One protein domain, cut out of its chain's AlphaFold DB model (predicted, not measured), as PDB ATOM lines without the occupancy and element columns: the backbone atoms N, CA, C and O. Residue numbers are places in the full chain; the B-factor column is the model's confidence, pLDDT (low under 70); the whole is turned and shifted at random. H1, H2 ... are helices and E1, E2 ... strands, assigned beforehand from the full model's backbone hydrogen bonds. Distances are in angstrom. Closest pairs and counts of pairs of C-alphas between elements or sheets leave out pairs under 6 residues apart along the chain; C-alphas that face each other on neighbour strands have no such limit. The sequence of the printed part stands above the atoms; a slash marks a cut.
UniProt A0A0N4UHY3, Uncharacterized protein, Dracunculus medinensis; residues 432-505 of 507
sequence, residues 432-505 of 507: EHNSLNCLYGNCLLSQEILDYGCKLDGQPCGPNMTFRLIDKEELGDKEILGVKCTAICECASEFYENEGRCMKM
ATOM      1  N   GLU A 432      34.046  46.235 -47.122       59.42
ATOM      2  CA  GLU A 432      33.412  47.183 -46.191       59.42
ATOM      3  C   GLU A 432      31.916  47.358 -46.509       59.42
ATOM      4  O   GLU A 432      31.069  47.340 -45.612       59.42
ATOM      5  N   HIS A 433      31.568  47.427 -47.799       63.51
ATOM      6  CA  HIS A 433      30.175  47.526 -48.233       63.51
ATOM      7  C   HIS A 433      29.393  46.220 -47.988       63.51
ATOM      8  O   HIS A 433      28.213  46.266 -47.633       63.51
ATOM      9  N   ASN A 434      30.045  45.061 -48.121       65.78
ATOM     10  CA  ASN A 434      29.467  43.742 -47.851       65.78
ATOM     11  C   ASN A 434      29.251  43.517 -46.350       65.78
ATOM     12  O   ASN A 434      28.242  42.926 -45.967       65.78
ATOM     13  N   SER A 435      30.156  44.016 -45.502       75.27
ATOM     14  CA  SER A 435      29.999  43.962 -44.042       75.27
ATOM     15  C   SER A 435      28.814  44.813 -43.582       75.27
ATOM     16  O   SER A 435      27.989  44.351 -42.797       75.27
ATOM     17  N   LEU A 436      28.663  46.023 -44.138       76.97
ATOM     18  CA  LEU A 436      27.506  46.883 -43.865       76.97
ATOM     19  C   LEU A 436      26.194  46.248 -44.345       76.97
ATOM     20  O   LEU A 436      25.231  46.215 -43.586       76.97
ATOM     21  N   ASN A 437      26.154  45.690 -45.562       82.53
ATOM     22  CA  ASN A 437      24.958  45.024 -46.096       82.53
ATOM     23  C   ASN A 437      24.511  43.837 -45.228       82.53
ATOM     24  O   ASN A 437      23.312  43.637 -45.026       82.53
ATOM     25  N   CYS A 438      25.468  43.084 -44.686       88.77
ATOM     26  CA  CYS A 438      25.198  41.967 -43.790       88.77
ATOM     27  C   CYS A 438      24.560  42.435 -42.467       88.77
ATOM     28  O   CYS A 438      23.552  41.874 -42.040       88.77
ATOM     29  N   LEU A 439      25.023  43.548 -41.883       84.63
ATOM     30  CA  LEU A 439      24.391  44.147 -40.694       84.63
ATOM     31  C   LEU A 439      22.942  44.621 -40.929       84.63
ATOM     32  O   LEU A 439      22.187  44.770 -39.971       84.63
ATOM     33  N   TYR A 440      22.533  44.825 -42.186       86.83
ATOM     34  CA  TYR A 440      21.145  45.111 -42.573       86.83
ATOM     35  C   TYR A 440      20.317  43.852 -42.898       86.83
ATOM     36  O   TYR A 440      19.230  43.970 -43.463       86.83
ATOM     37  N   GLY A 441      20.808  42.652 -42.561       87.44
ATOM     38  CA  GLY A 441      20.101  41.383 -42.771       87.44
ATOM     39  C   GLY A 441      20.237  40.799 -44.181       87.44
ATOM     40  O   GLY A 441      19.418  39.974 -44.579       87.44
ATOM     41  N   ASN A 442      21.244  41.227 -44.952       92.46
ATOM     42  CA  ASN A 442      21.540  40.699 -46.290       92.46
ATOM     43  C   ASN A 442      22.880  39.948 -46.329       92.46
ATOM     44  O   ASN A 442      23.678  40.143 -47.249       92.46
ATOM     45  N   CYS A 443      23.161  39.134 -45.317       95.21
ATOM     46  CA  CYS A 443      24.370  38.317 -45.289       95.21
ATOM     47  C   CYS A 443      24.263  37.141 -46.260       95.21
ATOM     48  O   CYS A 443      23.185  36.581 -46.478       95.21
ATOM     49  N   LEU A 444      25.405  36.728 -46.803       95.80
ATOM     50  CA  LEU A 444      25.528  35.429 -47.453       95.80
ATOM     51  C   LEU A 444      25.610  34.326 -46.390       95.80
ATOM     52  O   LEU A 444      26.137  34.543 -45.296       95.80
ATOM     53  N   LEU A 445      25.118  33.131 -46.721       95.88
ATOM     54  CA  LEU A 445      25.300  31.961 -45.868       95.88
ATOM     55  C   LEU A 445      26.799  31.712 -45.656       95.88
ATOM     56  O   LEU A 445      27.590  31.797 -46.596       95.88
ATOM     57  N   SER A 446      27.184  31.417 -44.419       95.81
ATOM     58  CA  SER A 446      28.569  31.291 -43.958       95.81
ATOM     59  C   SER A 446      29.410  32.576 -44.039       95.81
ATOM     60  O   SER A 446      30.634  32.514 -43.925       95.81
ATOM     61  N   GLN A 447      28.799  33.755 -44.217       95.96
ATOM     62  CA  GLN A 447      29.518  35.027 -44.111       95.96
ATOM     63  C   GLN A 447      29.876  35.314 -42.650       95.96
ATOM     64  O   GLN A 447      29.001  35.356 -41.783       95.96
ATOM     65  N   GLU A 448      31.162  35.538 -42.396       96.05
ATOM     66  CA  GLU A 448      31.681  35.969 -41.101       96.05
ATOM     67  C   GLU A 448      31.651  37.495 -40.982       96.05
ATOM     68  O   GLU A 448      31.940  38.221 -41.939       96.05
ATOM     69  N   ILE A 449      31.329  37.983 -39.788       94.77
ATOM     70  CA  ILE A 449      31.396  39.394 -39.421       94.77
ATOM     71  C   ILE A 449      32.008  39.560 -38.034       94.77
ATOM     72  O   ILE A 449      31.911  38.687 -37.171       94.77
ATOM     73  N   LEU A 450      32.618  40.721 -37.814       93.95
ATOM     74  CA  LEU A 450      33.135  41.116 -36.511       93.95
ATOM     75  C   LEU A 450      32.069  41.887 -35.732       93.95
ATOM     76  O   LEU A 450      31.545  42.897 -36.201       93.95
ATOM     77  N   ASP A 451      31.793  41.419 -34.522       93.58
ATOM     78  CA  ASP A 451      30.803  41.961 -33.600       93.58
ATOM     79  C   ASP A 451      31.479  42.411 -32.298       93.58
ATOM     80  O   ASP A 451      31.795  41.617 -31.405       93.58
ATOM     81  N   TYR A 452      31.719  43.716 -32.187       89.73
ATOM     82  CA  TYR A 452      32.257  44.324 -30.975       89.73
ATOM     83  C   TYR A 452      31.151  44.441 -29.920       89.73
ATOM     84  O   TYR A 452      30.240  45.266 -30.027       89.73
ATOM     85  N   GLY A 453      31.249  43.623 -28.873       90.91
ATOM     86  CA  GLY A 453      30.245  43.506 -27.814       90.91
ATOM     87  C   GLY A 453      29.330  42.285 -27.923       90.91
ATOM     88  O   GLY A 453      28.523  42.095 -27.014       90.91
ATOM     89  N   CYS A 454      29.483  41.447 -28.959       94.75
ATOM     90  CA  CYS A 454      28.837  40.129 -29.066       94.75
ATOM     91  C   CYS A 454      27.297  40.175 -28.997       94.75
ATOM     92  O   CYS A 454      26.675  39.361 -28.313       94.75
ATOM     93  N   LYS A 455      26.678  41.175 -29.638       94.71
ATOM     94  CA  LYS A 455      25.226  41.425 -29.600       94.71
ATOM     95  C   LYS A 455      24.443  40.784 -30.746       94.71
ATOM     96  O   LYS A 455      23.214  40.835 -30.724       94.71
ATOM     97  N   LEU A 456      25.121  40.241 -31.751       94.78
ATOM     98  CA  LEU A 456      24.493  39.683 -32.943       94.78
ATOM     99  C   LEU A 456      24.063  38.230 -32.766       94.78
ATOM    100  O   LEU A 456      23.278  37.763 -33.576       94.78
ATOM    101  N   ASP A 457      24.508  37.530 -31.722       96.68
ATOM    102  CA  ASP A 457      24.127  36.132 -31.488       96.68
ATOM    103  C   ASP A 457      22.601  35.939 -31.501       96.68
ATOM    104  O   ASP A 457      21.859  36.629 -30.793       96.68
ATOM    105  N   GLY A 458      22.125  35.030 -32.351       96.47
ATOM    106  CA  GLY A 458      20.705  34.746 -32.564       96.47
ATOM    107  C   GLY A 458      19.929  35.793 -33.374       96.47
ATOM    108  O   GLY A 458      18.755  35.569 -33.671       96.47
ATOM    109  N   GLN A 459      20.536  36.921 -33.761       96.55
ATOM    110  CA  GLN A 459      19.881  37.914 -34.618       96.55
ATOM    111  C   GLN A 459      19.754  37.387 -36.058       96.55
ATOM    112  O   GLN A 459      20.632  36.660 -36.530       96.55
ATOM    113  N   PRO A 460      18.686  37.750 -36.789       96.72
ATOM    114  CA  PRO A 460      18.519  37.335 -38.175       96.72
ATOM    115  C   PRO A 460      19.574  37.998 -39.067       96.72
ATOM    116  O   PRO A 460      19.762  39.213 -39.032       96.72
ATOM    117  N   CYS A 461      20.235  37.195 -39.895       97.00
ATOM    118  CA  CYS A 461      21.248  37.656 -40.852       97.00
ATOM    119  C   CYS A 461      20.795  37.504 -42.316       97.00
ATOM    120  O   CYS A 461      21.444  38.009 -43.230       97.00
ATOM    121  N   GLY A 462      19.647  36.857 -42.531       95.69
ATOM    122  CA  GLY A 462      18.927  36.774 -43.796       95.69
ATOM    123  C   GLY A 462      17.768  35.774 -43.710       95.69
ATOM    124  O   GLY A 462      17.430  35.318 -42.615       95.69
ATOM    125  N   PRO A 463      17.126  35.426 -44.839       94.59
ATOM    126  CA  PRO A 463      16.005  34.488 -44.849       94.59
ATOM    127  C   PRO A 463      16.427  33.122 -44.311       94.59
ATOM    128  O   PRO A 463      17.360  32.522 -44.842       94.59
ATOM    129  N   ASN A 464      15.741  32.649 -43.268       97.16
ATOM    130  CA  ASN A 464      16.009  31.366 -42.609       97.16
ATOM    131  C   ASN A 464      17.434  31.223 -42.056       97.16
ATOM    132  O   ASN A 464      17.923  30.107 -41.885       97.16
ATOM    133  N   MET A 465      18.091  32.351 -41.776       97.52
ATOM    134  CA  MET A 465      19.455  32.402 -41.268       97.52
ATOM    135  C   MET A 465      19.552  33.271 -40.012       97.52
ATOM    136  O   MET A 465      18.929  34.331 -39.917       97.52
ATOM    137  N   THR A 466      20.384  32.845 -39.070       97.70
ATOM    138  CA  THR A 466      20.705  33.563 -37.834       97.70
ATOM    139  C   THR A 466      22.211  33.651 -37.654       97.70
ATOM    140  O   THR A 466      22.954  32.756 -38.059       97.70
ATOM    141  N   PHE A 467      22.674  34.724 -37.028       98.01
ATOM    142  CA  PHE A 467      24.057  34.810 -36.591       98.01
ATOM    143  C   PHE A 467      24.314  33.838 -35.437       98.01
ATOM    144  O   PHE A 467      23.538  33.790 -34.481       98.01
ATOM    145  N   ARG A 468      25.438  33.124 -35.501       97.64
ATOM    146  CA  ARG A 468      26.000  32.348 -34.392       97.64
ATOM    147  C   ARG A 468      27.410  32.828 -34.087       97.64
ATOM    148  O   ARG A 468      28.227  32.981 -34.995       97.64
ATOM    149  N   LEU A 469      27.733  33.015 -32.812       97.20
ATOM    150  CA  LEU A 469      29.111  33.307 -32.403       97.20
ATOM    151  C   LEU A 469      30.024  32.085 -32.611       97.20
ATOM    152  O   LEU A 469      29.738  30.986 -32.129       97.20
ATOM    153  N   ILE A 470      31.139  32.282 -33.318       96.91
ATOM    154  CA  ILE A 470      32.170  31.253 -33.545       96.91
ATOM    155  C   ILE A 470      33.453  31.511 -32.755       96.91
ATOM    156  O   ILE A 470      34.163  30.559 -32.443       96.91
ATOM    157  N   ASP A 471      33.732  32.768 -32.412       96.61
ATOM    158  CA  ASP A 471      34.912  33.154 -31.640       96.61
ATOM    159  C   ASP A 471      34.611  34.349 -30.728       96.61
ATOM    160  O   ASP A 471      33.745  35.176 -31.033       96.61
ATOM    161  N   LYS A 472      35.328  34.426 -29.606       96.74
ATOM    162  CA  LYS A 472      35.223  35.492 -28.607       96.74
ATOM    163  C   LYS A 472      36.610  35.807 -28.052       96.74
ATOM    164  O   LYS A 472      37.184  35.027 -27.297       96.74
ATOM    165  N   GLU A 473      37.098  36.994 -28.369       93.55
ATOM    166  CA  GLU A 473      38.372  37.552 -27.936       93.55
ATOM    167  C   GLU A 473      38.116  38.677 -26.916       93.55
ATOM    168  O   GLU A 473      37.413  39.649 -27.197       93.55
ATOM    169  N   GLU A 474      38.665  38.558 -25.707       91.23
ATOM    170  CA  GLU A 474      38.632  39.640 -24.715       91.23
ATOM    171  C   GLU A 474      39.758  40.639 -25.023       91.23
ATOM    172  O   GLU A 474      40.940  40.305 -24.965       91.23
ATOM    173  N   LEU A 475      39.387  41.871 -25.372       82.34
ATOM    174  CA  LEU A 475      40.296  42.966 -25.696       82.34
ATOM    175  C   LEU A 475      40.455  43.859 -24.466       82.34
ATOM    176  O   LEU A 475      39.567  44.651 -24.172       82.34
ATOM    177  N   GLY A 476      41.572  43.773 -23.749       68.89
ATOM    178  CA  GLY A 476      41.817  44.704 -22.652       68.89
ATOM    179  C   GLY A 476      43.172  44.564 -21.977       68.89
ATOM    180  O   GLY A 476      43.533  43.492 -21.494       68.89
ATOM    181  N   ASP A 477      43.872  45.691 -21.860       66.72
ATOM    182  CA  ASP A 477      44.731  45.948 -20.706       66.72
ATOM    183  C   ASP A 477      43.828  46.251 -19.496       66.72
ATOM    184  O   ASP A 477      42.693  46.687 -19.676       66.72
ATOM    185  N   LYS A 478      44.316  46.004 -18.272       68.04
ATOM    186  CA  LYS A 478      43.584  45.914 -16.978       68.04
ATOM    187  C   LYS A 478      42.477  46.949 -16.660       68.04
ATOM    188  O   LYS A 478      41.797  46.772 -15.654       68.04
ATOM    189  N   GLU A 479      42.299  48.002 -17.446       68.92
ATOM    190  CA  GLU A 479      41.357  49.099 -17.205       68.92
ATOM    191  C   GLU A 479      40.152  49.148 -18.165       68.92
ATOM    192  O   GLU A 479      39.137  49.732 -17.791       68.92
ATOM    193  N   ILE A 480      40.187  48.522 -19.353       58.98
ATOM    194  CA  ILE A 480      39.043  48.511 -20.291       58.98
ATOM    195  C   ILE A 480      38.876  47.109 -20.883       58.98
ATOM    196  O   ILE A 480      39.632  46.710 -21.761       58.98
ATOM    197  N   LEU A 481      37.878  46.361 -20.403       74.82
ATOM    198  CA  LEU A 481      37.504  45.050 -20.942       74.82
ATOM    199  C   LEU A 481      36.523  45.235 -22.107       74.82
ATOM    200  O   LEU A 481      35.311  45.324 -21.913       74.82
ATOM    201  N   GLY A 482      37.053  45.325 -23.321       85.58
ATOM    202  CA  GLY A 482      36.300  45.116 -24.552       85.58
ATOM    203  C   GLY A 482      36.151  43.625 -24.857       85.58
ATOM    204  O   GLY A 482      36.935  42.792 -24.407       85.58
ATOM    205  N   VAL A 483      35.145  43.272 -25.649       91.07
ATOM    206  CA  VAL A 483      35.007  41.922 -26.199       91.07
ATOM    207  C   VAL A 483      34.771  42.049 -27.692       91.07
ATOM    208  O   VAL A 483      33.882  42.784 -28.127       91.07
ATOM    209  N   LYS A 484      35.573  41.341 -28.473       92.48
ATOM    210  CA  LYS A 484      35.422  41.192 -29.914       92.48
ATOM    211  C   LYS A 484      34.942  39.776 -30.176       92.48
ATOM    212  O   LYS A 484      35.613  38.822 -29.806       92.48
ATOM    213  N   CYS A 485      33.782  39.640 -30.794       96.22
ATOM    214  CA  CYS A 485      33.288  38.357 -31.252       96.22
ATOM    215  C   CYS A 485      33.366  38.261 -32.772       96.22
ATOM    216  O   CYS A 485      33.221  39.262 -33.472       96.22
ATOM    217  N   THR A 486      33.550  37.048 -33.274       96.01
ATOM    218  CA  THR A 486      33.316  36.729 -34.683       96.01
ATOM    219  C   THR A 486      32.004  35.964 -34.754       96.01
ATOM    220  O   THR A 486      31.849  34.937 -34.088       96.01
ATOM    221  N   ALA A 487      31.048  36.479 -35.521       96.60
ATOM    222  CA  ALA A 487      29.762  35.842 -35.768       96.60
ATOM    223  C   ALA A 487      29.714  35.325 -37.209       96.60
ATOM    224  O   ALA A 487      30.193  35.999 -38.119       96.60
ATOM    225  N   ILE A 488      29.127  34.153 -37.421       97.67
ATOM    226  CA  ILE A 488      28.866  33.588 -38.748       97.67
ATOM    227  C   ILE A 488      27.361  33.572 -39.006       97.67
ATOM    228  O   ILE A 488      26.585  33.271 -38.103       97.67
ATOM    229  N   CYS A 489      26.938  33.905 -40.221       97.91
ATOM    230  CA  CYS A 489      25.550  33.738 -40.639       97.91
ATOM    231  C   CYS A 489      25.301  32.281 -41.058       97.91
ATOM    232  O   CYS A 489      25.878  31.824 -42.040       97.91
ATOM    233  N   GLU A 490      24.456  31.543 -40.343       97.81
ATOM    234  CA  GLU A 490      24.140  30.136 -40.634       97.81
ATOM    235  C   GLU A 490      22.628  29.893 -40.662       97.81
ATOM    236  O   GLU A 490      21.855  30.765 -40.273       97.81
ATOM    237  N   CYS A 491      22.182  28.726 -41.135       98.09
ATOM    238  CA  CYS A 491      20.758  28.395 -41.122       98.09
ATOM    239  C   CYS A 491      20.207  28.381 -39.691       98.09
ATOM    240  O   CYS A 491      20.815  27.810 -38.787       98.09
ATOM    241  N   ALA A 492      19.035  28.989 -39.494       97.57
ATOM    242  CA  ALA A 492      18.320  28.925 -38.225       97.57
ATOM    243  C   ALA A 492      17.973  27.464 -37.883       97.57
ATOM    244  O   ALA A 492      17.858  26.627 -38.774       97.57
ATOM    245  N   SER A 493      17.752  27.149 -36.604       95.53
ATOM    246  CA  SER A 493      17.670  25.768 -36.090       95.53
ATOM    247  C   SER A 493      16.618  24.846 -36.735       95.53
ATOM    248  O   SER A 493      16.693  23.635 -36.562       95.53
ATOM    249  N   GLU A 494      15.631  25.392 -37.451       96.19
ATOM    250  CA  GLU A 494      14.582  24.635 -38.164       96.19
ATOM    251  C   GLU A 494      14.892  24.400 -39.656       96.19
ATOM    252  O   GLU A 494      14.087  23.818 -40.394       96.19
ATOM    253  N   PHE A 495      16.050  24.869 -40.115       97.58
ATOM    254  CA  PHE A 495      16.455  24.867 -41.510       97.58
ATOM    255  C   PHE A 495      17.791  24.150 -41.681       97.58
ATOM    256  O   PHE A 495      18.641  24.144 -40.793       97.58
ATOM    257  N   TYR A 496      17.985  23.545 -42.846       96.61
ATOM    258  CA  TYR A 496      19.245  22.927 -43.243       96.61
ATOM    259  C   TYR A 496      19.777  23.587 -44.511       96.61
ATOM    260  O   TYR A 496      19.014  24.093 -45.337       96.61
ATOM    261  N   GLU A 497      21.096  23.586 -44.671       96.74
ATOM    262  CA  GLU A 497      21.738  24.103 -45.874       96.74
ATOM    263  C   GLU A 497      21.576  23.118 -47.041       96.74
ATOM    264  O   GLU A 497      21.947  21.948 -46.943       96.74
ATOM    265  N   ASN A 498      21.062  23.610 -48.166       96.15
ATOM    266  CA  ASN A 498      21.034  22.916 -49.445       96.15
ATOM    267  C   ASN A 498      21.387  23.899 -50.568       96.15
ATOM    268  O   ASN A 498      20.722  24.921 -50.733       96.15
ATOM    269  N   GLU A 499      22.445  23.602 -51.326       94.35
ATOM    270  CA  GLU A 499      22.919  24.432 -52.448       94.35
ATOM    271  C   GLU A 499      23.111  25.925 -52.087       94.35
ATOM    272  O   GLU A 499      22.772  26.826 -52.857       94.35
ATOM    273  N   GLY A 500      23.644  26.200 -50.888       92.66
ATOM    274  CA  GLY A 500      23.885  27.563 -50.399       92.66
ATOM    275  C   GLY A 500      22.621  28.321 -49.971       92.66
ATOM    276  O   GLY A 500      22.640  29.551 -49.887       92.66
ATOM    277  N   ARG A 501      21.508  27.617 -49.733       94.01
ATOM    278  CA  ARG A 501      20.242  28.172 -49.231       94.01
ATOM    279  C   ARG A 501      19.766  27.399 -48.009       94.01
ATOM    280  O   ARG A 501      19.998  26.201 -47.909       94.01
ATOM    281  N   CYS A 502      19.053  28.067 -47.112       97.36
ATOM    282  CA  CYS A 502      18.452  27.433 -45.943       97.36
ATOM    283  C   CYS A 502      17.026  26.976 -46.256       97.36
ATOM    284  O   CYS A 502      16.146  27.796 -46.521       97.36
ATOM    285  N   MET A 503      16.818  25.661 -46.245       96.53
ATOM    286  CA  MET A 503      15.556  24.989 -46.561       96.53
ATOM    287  C   MET A 503      14.922  24.452 -45.280       96.53
ATOM    288  O   MET A 503      15.626  23.946 -44.408       96.53
ATOM    289  N   LYS A 504      13.598  24.559 -45.145       96.18
ATOM    290  CA  LYS A 504      12.881  24.039 -43.974       96.18
ATOM    291  C   LYS A 504      12.975  22.513 -43.959       96.18
ATOM    292  O   LYS A 504      12.842  21.891 -45.010       96.18
ATOM    293  N   MET A 505      13.206  21.908 -42.795       90.62
ATOM    294  CA  MET A 505      13.105  20.450 -42.666       90.62
ATOM    295  C   MET A 505      11.642  20.030 -42.888       90.62
ATOM    296  O   MET A 505      10.765  20.458 -42.135       90.62
TER     297      MET A 505
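Overview. This is residues 432 to 505 of the 507 residues of an uncharacterized protein of Dracunculus medinensis (UniProt A0A0N4UHY3). A long two-stranded hairpin, E3 and E4, makes the length of the model; with the short strands E1 and E2 it forms a curled sheet, with helix H1 over one face. A small hairpin, E5 and E6, sits at one end, and residues 476 to 481 stick out at the other. The 74 printed residues run H1, E1 to E6, mostly strand; both sheets, E1 - E4 - E3 - E2 and E5 - E6, are antiparallel. The whole is only just loose, close to compact, with a radius of gyration of the C-alphas of 13.6 A, and spans 47 by 26 by 16 A.

Along the chain. Find C-alpha 432 at (33.412, 47.183, -46.191); H1 runs from there to 439, 11.0 A. Next come E1, residues 448 to 452, and E2, 460 to 462. E3, residues 465 to 475, spans 28.1 A and bends by 53 degrees at 471; E4, 482 to 491, spans 28.2 A. E5 is 495 to 498, and E6, 501 to 504, ends at C-alpha 504 (12.881, 24.039, -43.974).

Arrangement. E2, E3 and E4 form a meander, each the antiparallel neighbour of the one before; with E1 beside E4 they make a Greek key. Look for N 468 and O 488 at 2.8 A between E3 and E4, N 449 and O 487 at 2.8 A between E1 and E4, and N 461 and O 465 at 3.1 A between E2 and E3. H1, with every O i to N i+4 pair within hydrogen-bond range, is on this strongly twisted sheet at a height of 9.2 A, over E1 and across it at 79 degrees on the local plane; their closest C-alphas, Ser 435 and Ile 449, are 6.6 A apart. In the hairpin E5 and E6, N 498 and O 501 are 2.8 A apart; E6 comes closest to E4 at the C-alphas of Cys 502 and Cys 491, 5.4 A.

Size, cuts and confidence. The C-alphas of Glu 479 and Met 505, the two farthest apart, are 47.6 A apart. The printed part has no cut, and no link is long. Look for pLDDT under 70 at residues 432 to 434 and 476 to 480.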